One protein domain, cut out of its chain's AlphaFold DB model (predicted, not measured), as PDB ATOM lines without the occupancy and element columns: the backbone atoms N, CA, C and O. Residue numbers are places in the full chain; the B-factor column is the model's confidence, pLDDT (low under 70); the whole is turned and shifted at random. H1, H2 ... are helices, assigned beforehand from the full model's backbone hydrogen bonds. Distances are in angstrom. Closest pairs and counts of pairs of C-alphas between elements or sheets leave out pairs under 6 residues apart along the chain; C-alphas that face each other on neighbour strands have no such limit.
ATOM      1  N   THR A   2     162.178 139.301 191.208       94.38
ATOM      2  CA  THR A   2     163.446 139.985 191.535       94.38
ATOM      3  C   THR A   2     163.800 141.149 190.602       94.38
ATOM      4  O   THR A   2     164.163 142.216 191.078       94.38
ATOM      5  N   LEU A   3     163.630 140.992 189.280       95.31
ATOM      6  CA  LEU A   3     163.889 142.069 188.307       95.31
ATOM      7  C   LEU A   3     162.972 143.289 188.500       95.31
ATOM      8  O   LEU A   3     163.414 144.421 188.338       95.31
ATOM      9  N   ILE A   4     161.712 143.056 188.879       95.50
ATOM     10  CA  ILE A   4     160.753 144.126 189.190       95.50
ATOM     11  C   ILE A   4     161.181 144.825 190.482       95.50
ATOM     12  O   ILE A   4     161.232 146.047 190.542       95.50
ATOM     13  N   GLY A   5     161.573 144.062 191.505       95.88
ATOM     14  CA  GLY A   5     162.069 144.659 192.743       95.88
ATOM     15  C   GLY A   5     163.336 145.500 192.541       95.88
ATOM     16  O   GLY A   5     163.466 146.573 193.128       95.88
ATOM     17  N   LEU A   6     164.223 145.082 191.632       95.00
ATOM     18  CA  LEU A   6     165.393 145.864 191.229       95.00
ATOM     19  C   LEU A   6     165.021 147.154 190.488       95.00
ATOM     20  O   LEU A   6     165.585 148.204 190.793       95.00
ATOM     21  N   SER A   7     164.060 147.121 189.558       95.19
ATOM     22  CA  SER A   7     163.621 148.336 188.849       95.19
ATOM     23  C   SER A   7     162.941 149.350 189.781       95.19
ATOM     24  O   SER A   7     163.073 150.562 189.593       95.19
ATOM     25  N   MET A   8     162.296 148.863 190.844       95.25
ATOM     26  CA  MET A   8     161.734 149.665 191.938       95.25
ATOM     27  C   MET A   8     162.800 150.273 192.864       95.25
ATOM     28  O   MET A   8     162.464 151.071 193.742       95.25
ATOM     29  N   GLY A   9     164.077 149.945 192.651       94.88
ATOM     30  CA  GLY A   9     165.204 150.434 193.439       94.88
ATOM     31  C   GLY A   9     165.451 149.641 194.720       94.88
ATOM     32  O   GLY A   9     166.118 150.163 195.607       94.88
ATOM     33  N   GLY A  10     164.921 148.420 194.832       95.62
ATOM     34  CA  GLY A  10     165.100 147.558 195.998       95.62
ATOM     35  C   GLY A  10     166.565 147.222 196.289       95.62
ATOM     36  O   GLY A  10     167.434 147.286 195.413       95.62
ATOM     37  N   ARG A  11     166.839 146.868 197.546       95.62
ATOM     38  CA  ARG A  11     168.177 146.505 198.021       95.62
ATOM     39  C   ARG A  11     168.397 144.996 197.979       95.62
ATOM     40  O   ARG A  11     167.517 144.241 198.372       95.62
ATOM     41  N   ILE A  12     169.599 144.593 197.572       96.19
ATOM     42  CA  ILE A  12     170.138 143.245 197.767       96.19
ATOM     43  C   ILE A  12     171.125 143.295 198.936       96.19
ATOM     44  O   ILE A  12     172.195 143.915 198.861       96.19
ATOM     45  N   TYR A  13     170.775 142.637 200.030       94.56
ATOM     46  CA  TYR A  13     171.523 142.676 201.274       94.56
ATOM     47  C   TYR A  13     172.878 141.965 201.147       94.56
ATOM     48  O   TYR A  13     172.962 140.830 200.667       94.56
ATOM     49  N   PRO A  14     173.988 142.629 201.525       91.44
ATOM     50  CA  PRO A  14     175.275 141.961 201.680       91.44
ATOM     51  C   PRO A  14     175.250 141.005 202.854       91.44
ATOM     52  O   PRO A  14     174.349 141.035 203.687       91.44
ATOM     53  N   PHE A  15     176.262 140.148 202.908       91.19
ATOM     54  CA  PHE A  15     176.512 139.405 204.125       91.19
ATOM     55  C   PHE A  15     176.991 140.391 205.194       91.19
ATOM     56  O   PHE A  15     178.074 140.961 205.075       91.19
ATOM     57  N   GLN A  16     176.147 140.637 206.192       89.88
ATOM     58  CA  GLN A  16     176.409 141.547 207.303       89.88
ATOM     59  C   GLN A  16     175.737 141.003 208.563       89.88
ATOM     60  O   GLN A  16     174.612 140.503 208.510       89.88
ATOM     61  N   THR A  17     176.439 141.084 209.692       86.62
ATOM     62  CA  THR A  17     176.044 140.436 210.953       86.62
ATOM     63  C   THR A  17     175.620 141.420 212.040       86.62
ATOM     64  O   THR A  17     175.393 141.015 213.174       86.62
ATOM     65  N   GLU A  18     175.515 142.707 211.713       89.19
ATOM     66  CA  GLU A  18     175.188 143.767 212.676       89.19
ATOM     67  C   GLU A  18     173.731 143.697 213.147       89.19
ATOM     68  O   GLU A  18     173.432 143.998 214.300       89.19
ATOM     69  N   ASN A  19     172.816 143.280 212.264       91.12
ATOM     70  CA  ASN A  19     171.394 143.175 212.562       91.12
ATOM     71  C   ASN A  19     170.858 141.777 212.180       91.12
ATOM     72  O   ASN A  19     171.008 141.348 211.032       91.12
ATOM     73  N   PRO A  20     170.174 141.065 213.092       91.12
ATOM     74  CA  PRO A  20     169.547 139.780 212.781       91.12
ATOM     75  C   PRO A  20     168.609 139.820 211.564       91.12
ATOM     76  O   PRO A  20     168.604 138.893 210.754       91.12
ATOM     77  N   LEU A  21     167.858 140.911 211.375       91.12
ATOM     78  CA  LEU A  21     166.961 141.070 210.228       91.12
ATOM     79  C   LEU A  21     167.727 141.143 208.905       91.12
ATOM     80  O   LEU A  21     167.266 140.604 207.900       91.12
ATOM     81  N   THR A  22     168.916 141.752 208.894       91.81
ATOM     82  CA  THR A  22     169.729 141.822 207.674       91.81
ATOM     83  C   THR A  22     170.356 140.481 207.321       91.81
ATOM     84  O   THR A  22     170.555 140.207 206.142       91.81
ATOM     85  N   ILE A  23     170.609 139.624 208.316       94.25
ATOM     86  CA  ILE A  23     171.044 138.240 208.089       94.25
ATOM     87  C   ILE A  23     169.915 137.443 207.424       94.25
ATOM     88  O   ILE A  23     170.144 136.758 206.429       94.25
ATOM     89  N   LEU A  24     168.686 137.562 207.931       94.62
ATOM     90  CA  LEU A  24     167.521 136.905 207.330       94.62
ATOM     91  C   LEU A  24     167.275 137.391 205.897       94.62
ATOM     92  O   LEU A  24     167.031 136.579 205.006       94.62
ATOM     93  N   ALA A  25     167.391 138.697 205.662       94.62
ATOM     94  CA  ALA A  25     167.254 139.271 204.330       94.62
ATOM     95  C   ALA A  25     168.364 138.797 203.377       94.62
ATOM     96  O   ALA A  25     168.081 138.463 202.232       94.62
ATOM     97  N   PHE A  26     169.603 138.669 203.864       95.88
ATOM     98  CA  PHE A  26     170.695 138.060 203.105       95.88
ATOM     99  C   PHE A  26     170.365 136.620 202.686       95.88
ATOM    100  O   PHE A  26     170.557 136.265 201.524       95.88
ATOM    101  N   PHE A  27     169.837 135.794 203.596       96.56
ATOM    102  CA  PHE A  27     169.434 134.429 203.249       96.56
ATOM    103  C   PHE A  27     168.283 134.410 202.244       96.56
ATOM    104  O   PHE A  27     168.322 133.611 201.316       96.56
ATOM    105  N   ALA A  28     167.301 135.304 202.371       96.81
ATOM    106  CA  ALA A  28     166.256 135.445 201.361       96.81
ATOM    107  C   ALA A  28     166.856 135.788 199.986       96.81
ATOM    108  O   ALA A  28     166.561 135.116 198.999       96.81
ATOM    109  N   ASP A  29     167.763 136.761 199.922       96.81
ATOM    110  CA  ASP A  29     168.407 137.186 198.678       96.81
ATOM    111  C   ASP A  29     169.303 136.107 198.062       96.81
ATOM    112  O   ASP A  29     169.397 136.017 196.834       96.81
ATOM    113  N   LEU A  30     169.903 135.240 198.880       97.06
ATOM    114  CA  LEU A  30     170.686 134.093 198.421       97.06
ATOM    115  C   LEU A  30     169.834 133.085 197.625       97.06
ATOM    116  O   LEU A  30     170.351 132.428 196.719       97.06
ATOM    117  N   GLY A  31     168.520 133.029 197.874       96.56
ATOM    118  CA  GLY A  31     167.563 132.282 197.049       96.56
ATOM    119  C   GLY A  31     167.472 132.801 195.607       96.56
ATOM    120  O   GLY A  31     167.043 132.086 194.701       96.56
ATOM    121  N   ASN A  32     167.944 134.023 195.347       97.00
ATOM    122  CA  ASN A  32     168.164 134.574 194.012       97.00
ATOM    123  C   ASN A  32     169.639 134.449 193.585       97.00
ATOM    124  O   ASN A  32     170.202 135.414 193.068       97.00
ATOM    125  N   PHE A  33     170.269 133.286 193.789       95.38
ATOM    126  CA  PHE A  33     171.724 133.084 193.668       95.38
ATOM    127  C   PHE A  33     172.381 133.776 192.463       95.38
ATOM    128  O   PHE A  33     173.361 134.497 192.631       95.38
ATOM    129  N   ALA A  34     171.824 133.622 191.256       95.69
ATOM    130  CA  ALA A  34     172.364 134.263 190.056       95.69
ATOM    131  C   ALA A  34     172.350 135.800 190.148       95.69
ATOM    132  O   ALA A  34     173.350 136.452 189.861       95.69
ATOM    133  N   VAL A  35     171.234 136.386 190.588       95.62
ATOM    134  CA  VAL A  35     171.099 137.842 190.751       95.62
ATOM    135  C   VAL A  35     171.981 138.343 191.892       95.62
ATOM    136  O   VAL A  35     172.603 139.391 191.753       95.62
ATOM    137  N   TYR A  36     172.078 137.587 192.988       96.00
ATOM    138  CA  TYR A  36     172.967 137.892 194.106       96.00
ATOM    139  C   TYR A  36     174.441 137.900 193.674       96.00
ATOM    140  O   TYR A  36     175.173 138.843 193.958       96.00
ATOM    141  N   ALA A  37     174.886 136.876 192.943       95.94
ATOM    142  CA  ALA A  37     176.257 136.806 192.446       95.94
ATOM    143  C   ALA A  37     176.558 137.963 191.482       95.94
ATOM    144  O   ALA A  37     177.575 138.643 191.623       95.94
ATOM    145  N   LEU A  38     175.642 138.247 190.550       95.62
ATOM    146  CA  LEU A  38     175.778 139.373 189.626       95.62
ATOM    147  C   LEU A  38     175.802 140.719 190.357       95.62
ATOM    148  O   LEU A  38     176.595 141.583 189.985       95.62
ATOM    149  N   SER A  39     174.992 140.905 191.403       95.25
ATOM    150  CA  SER A  39     174.975 142.157 192.169       95.25
ATOM    151  C   SER A  39     176.290 142.398 192.903       95.25
ATOM    152  O   SER A  39     176.738 143.541 192.992       95.25
ATOM    153  N   ARG A  40     176.962 141.330 193.351       94.12
ATOM    154  CA  ARG A  40     178.300 141.409 193.951       94.12
ATOM    155  C   ARG A  40     179.393 141.702 192.936       94.12
ATOM    156  O   ARG A  40     180.281 142.484 193.247       94.12
ATOM    157  N   LEU A  41     179.317 141.128 191.738       94.31
ATOM    158  CA  LEU A  41     180.318 141.346 190.687       94.31
ATOM    159  C   LEU A  41     180.208 142.731 190.037       94.31
ATOM    160  O   LEU A  41     181.217 143.364 189.746       94.31
ATOM    161  N   LEU A  42     178.981 143.197 189.799       95.06
ATOM    162  CA  LEU A  42     178.692 144.439 189.074       95.06
ATOM    163  C   LEU A  42     178.325 145.611 190.003       95.06
ATOM    164  O   LEU A  42     178.011 146.698 189.525       95.06
ATOM    165  N   HIS A  43     178.343 145.395 191.321       90.19
ATOM    166  CA  HIS A  43     178.050 146.388 192.362       90.19
ATOM    167  C   HIS A  43     176.681 147.093 192.255       90.19
ATOM    168  O   HIS A  43     176.528 148.220 192.732       90.19
ATOM    169  N   PHE A  44     175.664 146.446 191.677       92.00
ATOM    170  CA  PHE A  44     174.295 146.983 191.639       92.00
ATOM    171  C   PHE A  44     173.450 146.516 192.833       92.00
ATOM    172  O   PHE A  44     173.860 145.674 193.627       92.00
ATOM    173  N   GLY A  45     172.236 147.062 192.964       88.62
ATOM    174  CA  GLY A  45     171.294 146.635 194.005       88.62
ATOM    175  C   GLY A  45     171.641 147.153 195.403       88.62
ATOM    176  O   GLY A  45     171.227 146.560 196.393       88.62
ATOM    177  N   GLN A  46     172.373 148.267 195.505       91.00
ATOM    178  CA  GLN A  46     172.669 148.923 196.789       91.00
ATOM    179  C   GLN A  46     171.412 149.472 197.487       91.00
ATOM    180  O   GLN A  46     171.424 149.727 198.691       91.00
ATOM    181  N   GLY A  47     170.311 149.593 196.740       89.44
ATOM    182  CA  GLY A  47     169.076 150.207 197.195       89.44
ATOM    183  C   GLY A  47     169.053 151.712 196.941       89.44
ATOM    184  O   GLY A  47     170.080 152.381 197.011       89.44
ATOM    185  N   SER A  48     167.876 152.248 196.637       90.62
ATOM    186  CA  SER A  48     167.646 153.685 196.460       90.62
ATOM    187  C   SER A  48     166.582 154.145 197.453       90.62
ATOM    188  O   SER A  48     165.399 154.138 197.129       90.62
ATOM    189  N   LEU A  49     167.002 154.519 198.670       86.81
ATOM    190  CA  LEU A  49     166.095 154.928 199.759       86.81
ATOM    191  C   LEU A  49     165.222 156.141 199.401       86.81
ATOM    192  O   LEU A  49     164.146 156.308 199.960       86.81
ATOM    193  N   GLU A  50     165.666 156.972 198.458       90.00
ATOM    194  CA  GLU A  50     164.925 158.146 197.981       90.00
ATOM    195  C   GLU A  50     163.661 157.775 197.186       90.00
ATOM    196  O   GLU A  50     162.760 158.598 197.018       90.00
ATOM    197  N   ARG A  51     163.567 156.539 196.679       91.75
ATOM    198  CA  ARG A  51     162.404 156.080 195.917       91.75
ATOM    199  C   ARG A  51     161.310 155.595 196.854       91.75
ATOM    200  O   ARG A  51     161.511 154.664 197.623       91.75
ATOM    201  N   ILE A  52     160.096 156.101 196.659       94.19
ATOM    202  CA  ILE A  52     158.892 155.644 197.378       94.19
ATOM    203  C   ILE A  52     158.659 154.130 197.186       94.19
ATOM    204  O   ILE A  52     158.131 153.446 198.055       94.19
ATOM    205  N   THR A  53     159.096 153.570 196.055       95.56
ATOM    206  CA  THR A  53     158.968 152.140 195.739       95.56
ATOM    207  C   THR A  53     160.043 151.251 196.374       95.56
ATOM    208  O   THR A  53     159.989 150.035 196.194       95.56
ATOM    209  N   PHE A  54     161.012 151.818 197.094       95.50
ATOM    210  CA  PHE A  54     162.177 151.117 197.638       95.50
ATOM    211  C   PHE A  54     161.819 149.924 198.533       95.50
ATOM    212  O   PHE A  54     162.327 148.814 198.334       95.50
ATOM    213  N   GLU A  55     160.945 150.146 199.514       94.56
ATOM    214  CA  GLU A  55     160.590 149.127 200.505       94.56
ATOM    215  C   GLU A  55     159.859 147.957 199.845       94.56
ATOM    216  O   GLU A  55     160.211 146.794 200.051       94.56
ATOM    217  N   PHE A  56     158.921 148.270 198.947       95.62
ATOM    218  CA  PHE A  56     158.231 147.277 198.129       95.62
ATOM    219  C   PHE A  56     159.200 146.515 197.226       95.62
ATOM    220  O   PHE A  56     159.121 145.292 197.138       95.62
ATOM    221  N   GLY A  57     160.140 147.210 196.583       96.31
ATOM    222  CA  GLY A  57     161.138 146.582 195.722       96.31
ATOM    223  C   GLY A  57     162.009 145.587 196.487       96.31
ATOM    224  O   GLY A  57     162.220 144.464 196.034       96.31
ATOM    225  N   THR A  58     162.443 145.970 197.686       96.12
ATOM    226  CA  THR A  58     163.219 145.112 198.588       96.12
ATOM    227  C   THR A  58     162.408 143.885 199.023       96.12
ATOM    228  O   THR A  58     162.905 142.762 198.950       96.12
ATOM    229  N   ALA A  59     161.130 144.062 199.373       96.06
ATOM    230  CA  ALA A  59     160.236 142.951 199.701       96.06
ATOM    231  C   ALA A  59     160.004 142.000 198.509       96.06
ATOM    232  O   ALA A  59     159.980 140.782 198.688       96.06
ATOM    233  N   TYR A  60     159.890 142.527 197.286       97.19
ATOM    234  CA  TYR A  60     159.760 141.726 196.062       97.19
ATOM    235  C   TYR A  60     160.997 140.862 195.788       97.19
ATOM    236  O   TYR A  60     160.856 139.716 195.357       97.19
ATOM    237  N   ILE A  61     162.202 141.398 196.015       97.62
ATOM    238  CA  ILE A  61     163.464 140.656 195.862       97.62
ATOM    239  C   ILE A  61     163.522 139.521 196.892       97.62
ATOM    240  O   ILE A  61     163.701 138.363 196.502       97.62
ATOM    241  N   ALA A  62     163.287 139.834 198.169       97.44
ATOM    242  CA  ALA A  62     163.304 138.848 199.248       97.44
ATOM    243  C   ALA A  62     162.252 137.746 199.024       97.44
ATOM    244  O   ALA A  62     162.566 136.556 199.073       97.44
ATOM    245  N   GLY A  63     161.016 138.131 198.690       97.62
ATOM    246  CA  GLY A  63     159.931 137.197 198.395       97.62
ATOM    247  C   GLY A  63     160.249 136.276 197.216       97.62
ATOM    248  O   GLY A  63     159.999 135.075 197.292       97.62
ATOM    249  N   ALA A  64     160.872 136.799 196.155       97.81
ATOM    250  CA  ALA A  64     161.306 135.983 195.023       97.81
ATOM    251  C   ALA A  64     162.327 134.909 195.427       97.81
ATOM    252  O   ALA A  64     162.238 133.773 194.966       97.81
ATOM    253  N   GLY A  65     163.269 135.250 196.306       97.75
ATOM    254  CA  GLY A  65     164.289 134.309 196.758       97.75
ATOM    255  C   GLY A  65     163.717 133.213 197.654       97.75
ATOM    256  O   GLY A  65     164.015 132.035 197.455       97.75
ATOM    257  N   LEU A  66     162.808 133.570 198.565       97.62
ATOM    258  CA  LEU A  66     162.077 132.591 199.374       97.62
ATOM    259  C   LEU A  66     161.218 131.656 198.506       97.62
ATOM    260  O   LEU A  66     161.216 130.446 198.729       97.62
ATOM    261  N   LEU A  67     160.543 132.184 197.479       97.75
ATOM    262  CA  LEU A  67     159.785 131.369 196.524       97.75
ATOM    263  C   LEU A  67     160.686 130.408 195.739       97.75
ATOM    264  O   LEU A  67     160.314 129.250 195.562       97.75
ATOM    265  N   ASN A  68     161.878 130.840 195.320       97.38
ATOM    266  CA  ASN A  68     162.838 129.953 194.658       97.38
ATOM    267  C   ASN A  68     163.266 128.796 195.569       97.38
ATOM    268  O   ASN A  68     163.396 127.672 195.089       97.38
ATOM    269  N   TYR A  69     163.441 129.033 196.874       97.38
ATOM    270  CA  TYR A  69     163.716 127.946 197.816       97.38
ATOM    271  C   TYR A  69     162.560 126.960 197.916       97.38
ATOM    272  O   TYR A  69     162.791 125.753 197.848       97.38
ATOM    273  N   LEU A  70     161.326 127.451 198.038       97.00
ATOM    274  CA  LEU A  70     160.147 126.587 198.078       97.00
ATOM    275  C   LEU A  70     160.031 125.748 196.801       97.00
ATOM    276  O   LEU A  70     159.816 124.544 196.889       97.00
ATOM    277  N   LEU A  71     160.249 126.357 195.634       96.69
ATOM    278  CA  LEU A  71     160.260 125.656 194.348       96.69
ATOM    279  C   LEU A  71     161.381 124.617 194.260       96.69
ATOM    280  O   LEU A  71     161.155 123.525 193.751       96.69
ATOM    281  N   ALA A  72     162.579 124.927 194.758       96.56
ATOM    282  CA  ALA A  72     163.695 123.985 194.759       96.56
ATOM    283  C   ALA A  72     163.409 122.766 195.650       96.56
ATOM    284  O   ALA A  72     163.695 121.635 195.255       96.56
ATOM    285  N   ILE A  73     162.818 122.988 196.829       96.25
ATOM    286  CA  ILE A  73     162.398 121.912 197.737       96.25
ATOM    287  C   ILE A  73     161.285 121.080 197.090       96.25
ATOM    288  O   ILE A  73     161.375 119.855 197.087       96.25
ATOM    289  N   ASP A  74     160.288 121.728 196.488       96.50
ATOM    290  CA  ASP A  74     159.172 121.057 195.815       96.50
ATOM    291  C   ASP A  74     159.646 120.198 194.633       96.50
ATOM    292  O   ASP A  74     159.314 119.016 194.546       96.50
ATOM    293  N   ALA A  75     160.516 120.742 193.777       96.38
ATOM    294  CA  ALA A  75     161.122 120.010 192.667       96.38
ATOM    295  C   ALA A  75     161.942 118.803 193.153       96.38
ATOM    296  O   ALA A  75     161.904 117.730 192.548       96.38
ATOM    297  N   HIS A  76     162.660 118.953 194.266       95.88
ATOM    298  CA  HIS A  76     163.392 117.858 194.891       95.88
ATOM    299  C   HIS A  76     162.454 116.783 195.475       95.88
ATOM    300  O   HIS A  76     162.750 115.590 195.370       95.88
ATOM    301  N   ASP A  77     161.315 117.166 196.053       96.12
ATOM    302  CA  ASP A  77     160.316 116.219 196.558       96.12
ATOM    303  C   ASP A  77     159.613 115.452 195.428       96.12
ATOM    304  O   ASP A  77     159.396 114.240 195.560       96.12
ATOM    305  N   ILE A  78     159.343 116.116 194.297       96.44
ATOM    306  CA  ILE A  78     158.873 115.478 193.058       96.44
ATOM    307  C   ILE A  78     159.922 114.483 192.549       96.44
ATOM    308  O   ILE A  78     159.603 113.324 192.283       96.44
ATOM    309  N   ALA A  79     161.197 114.882 192.491       95.06
ATOM    310  CA  ALA A  79     162.287 114.005 192.056       95.06
ATOM    311  C   ALA A  79     162.462 112.771 192.962       95.06
ATOM    312  O   ALA A  79     162.834 111.698 192.486       95.06
ATOM    313  N   LYS A  80     162.164 112.893 194.262       95.31
ATOM    314  CA  LYS A  80     162.155 111.771 195.218       95.31
ATOM    315  C   LYS A  80     160.879 110.923 195.173       95.31
ATOM    316  O   LYS A  80     160.770 109.974 195.949       95.31
ATOM    317  N   GLY A  81     159.912 111.258 194.317       90.44
ATOM    318  CA  GLY A  81     158.636 110.549 194.201       90.44
ATOM    319  C   GLY A  81     157.721 110.702 195.420       90.44
ATOM    320  O   GLY A  81     156.775 109.932 195.573       90.44
TER     321      GLY A  81
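Overview. This is residues 2 to 81 of the 84 residues of an uncharacterized protein of Candidatus Aminicenantes bacterium RBG_19FT_COMBO_59_29 (UniProt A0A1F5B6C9). One long helix, H4, makes the long axis; short H1 runs alongside its early part, H2 comes in at a steep slant and meets H4 near H2's last residues, around Ala 28, and H3 sits farther out, only near H4. The body is a small cluster of helices and links, from which residues 73 to 81 stick out as a free arm, of which 73 to 79 belong to H4. The printed part has 80 residues with four named helices, H1, H2, H3 and H4 in chain order, and no named strand: the class is all helix. It is compact, with a radius of gyration of the C-alphas of 13.4 A, yet elongated, spanning 48 by 27 by 23 A.

Along the chain. H1 is residues 2 to 7, beginning at C-alpha 2 (163.446, 139.985, 191.535). H2 is residues 20 to 30, 15.5 A long from first to last C-alpha. H3 is residues 33 to 42, 14.1 A long. H4 is residues 54 to 79, 37.5 A long, ending at C-alpha 79 (162.287, 114.005, 192.056).

Arrangement. H1 touches H4, which meets it with residues 56 to 65 alone, at a shallow tilt of 17 degrees, opposite ways; the closest C-alphas, of Gly 5 and Gly 57, are 3.7 A apart. H2 touches residues 61 to 66 of H4 alone, at a steep tilt of 59 degrees, the same way; the closest C-alphas, of Ala 28 and Ala 62, are 5.0 A apart. H2 and H3 are close but not clearly touching and about perpendicular, at 80 degrees; the closest C-alphas, of Leu 30 and Tyr 36, are 6.2 A apart. H3 and H4 are near each other. In H1, H2, H3 and H4 every O i to N i+4 pair is within hydrogen-bond range.

Size, cuts and confidence. The C-alphas farthest apart, of Glu 50 and Gly 81, are 48.2 A apart. The links H1 to H2 and H3 to H4 are long; H2 to H3 is tight. The printed part has no cut, and no printed residue is under 70 in pLDDT.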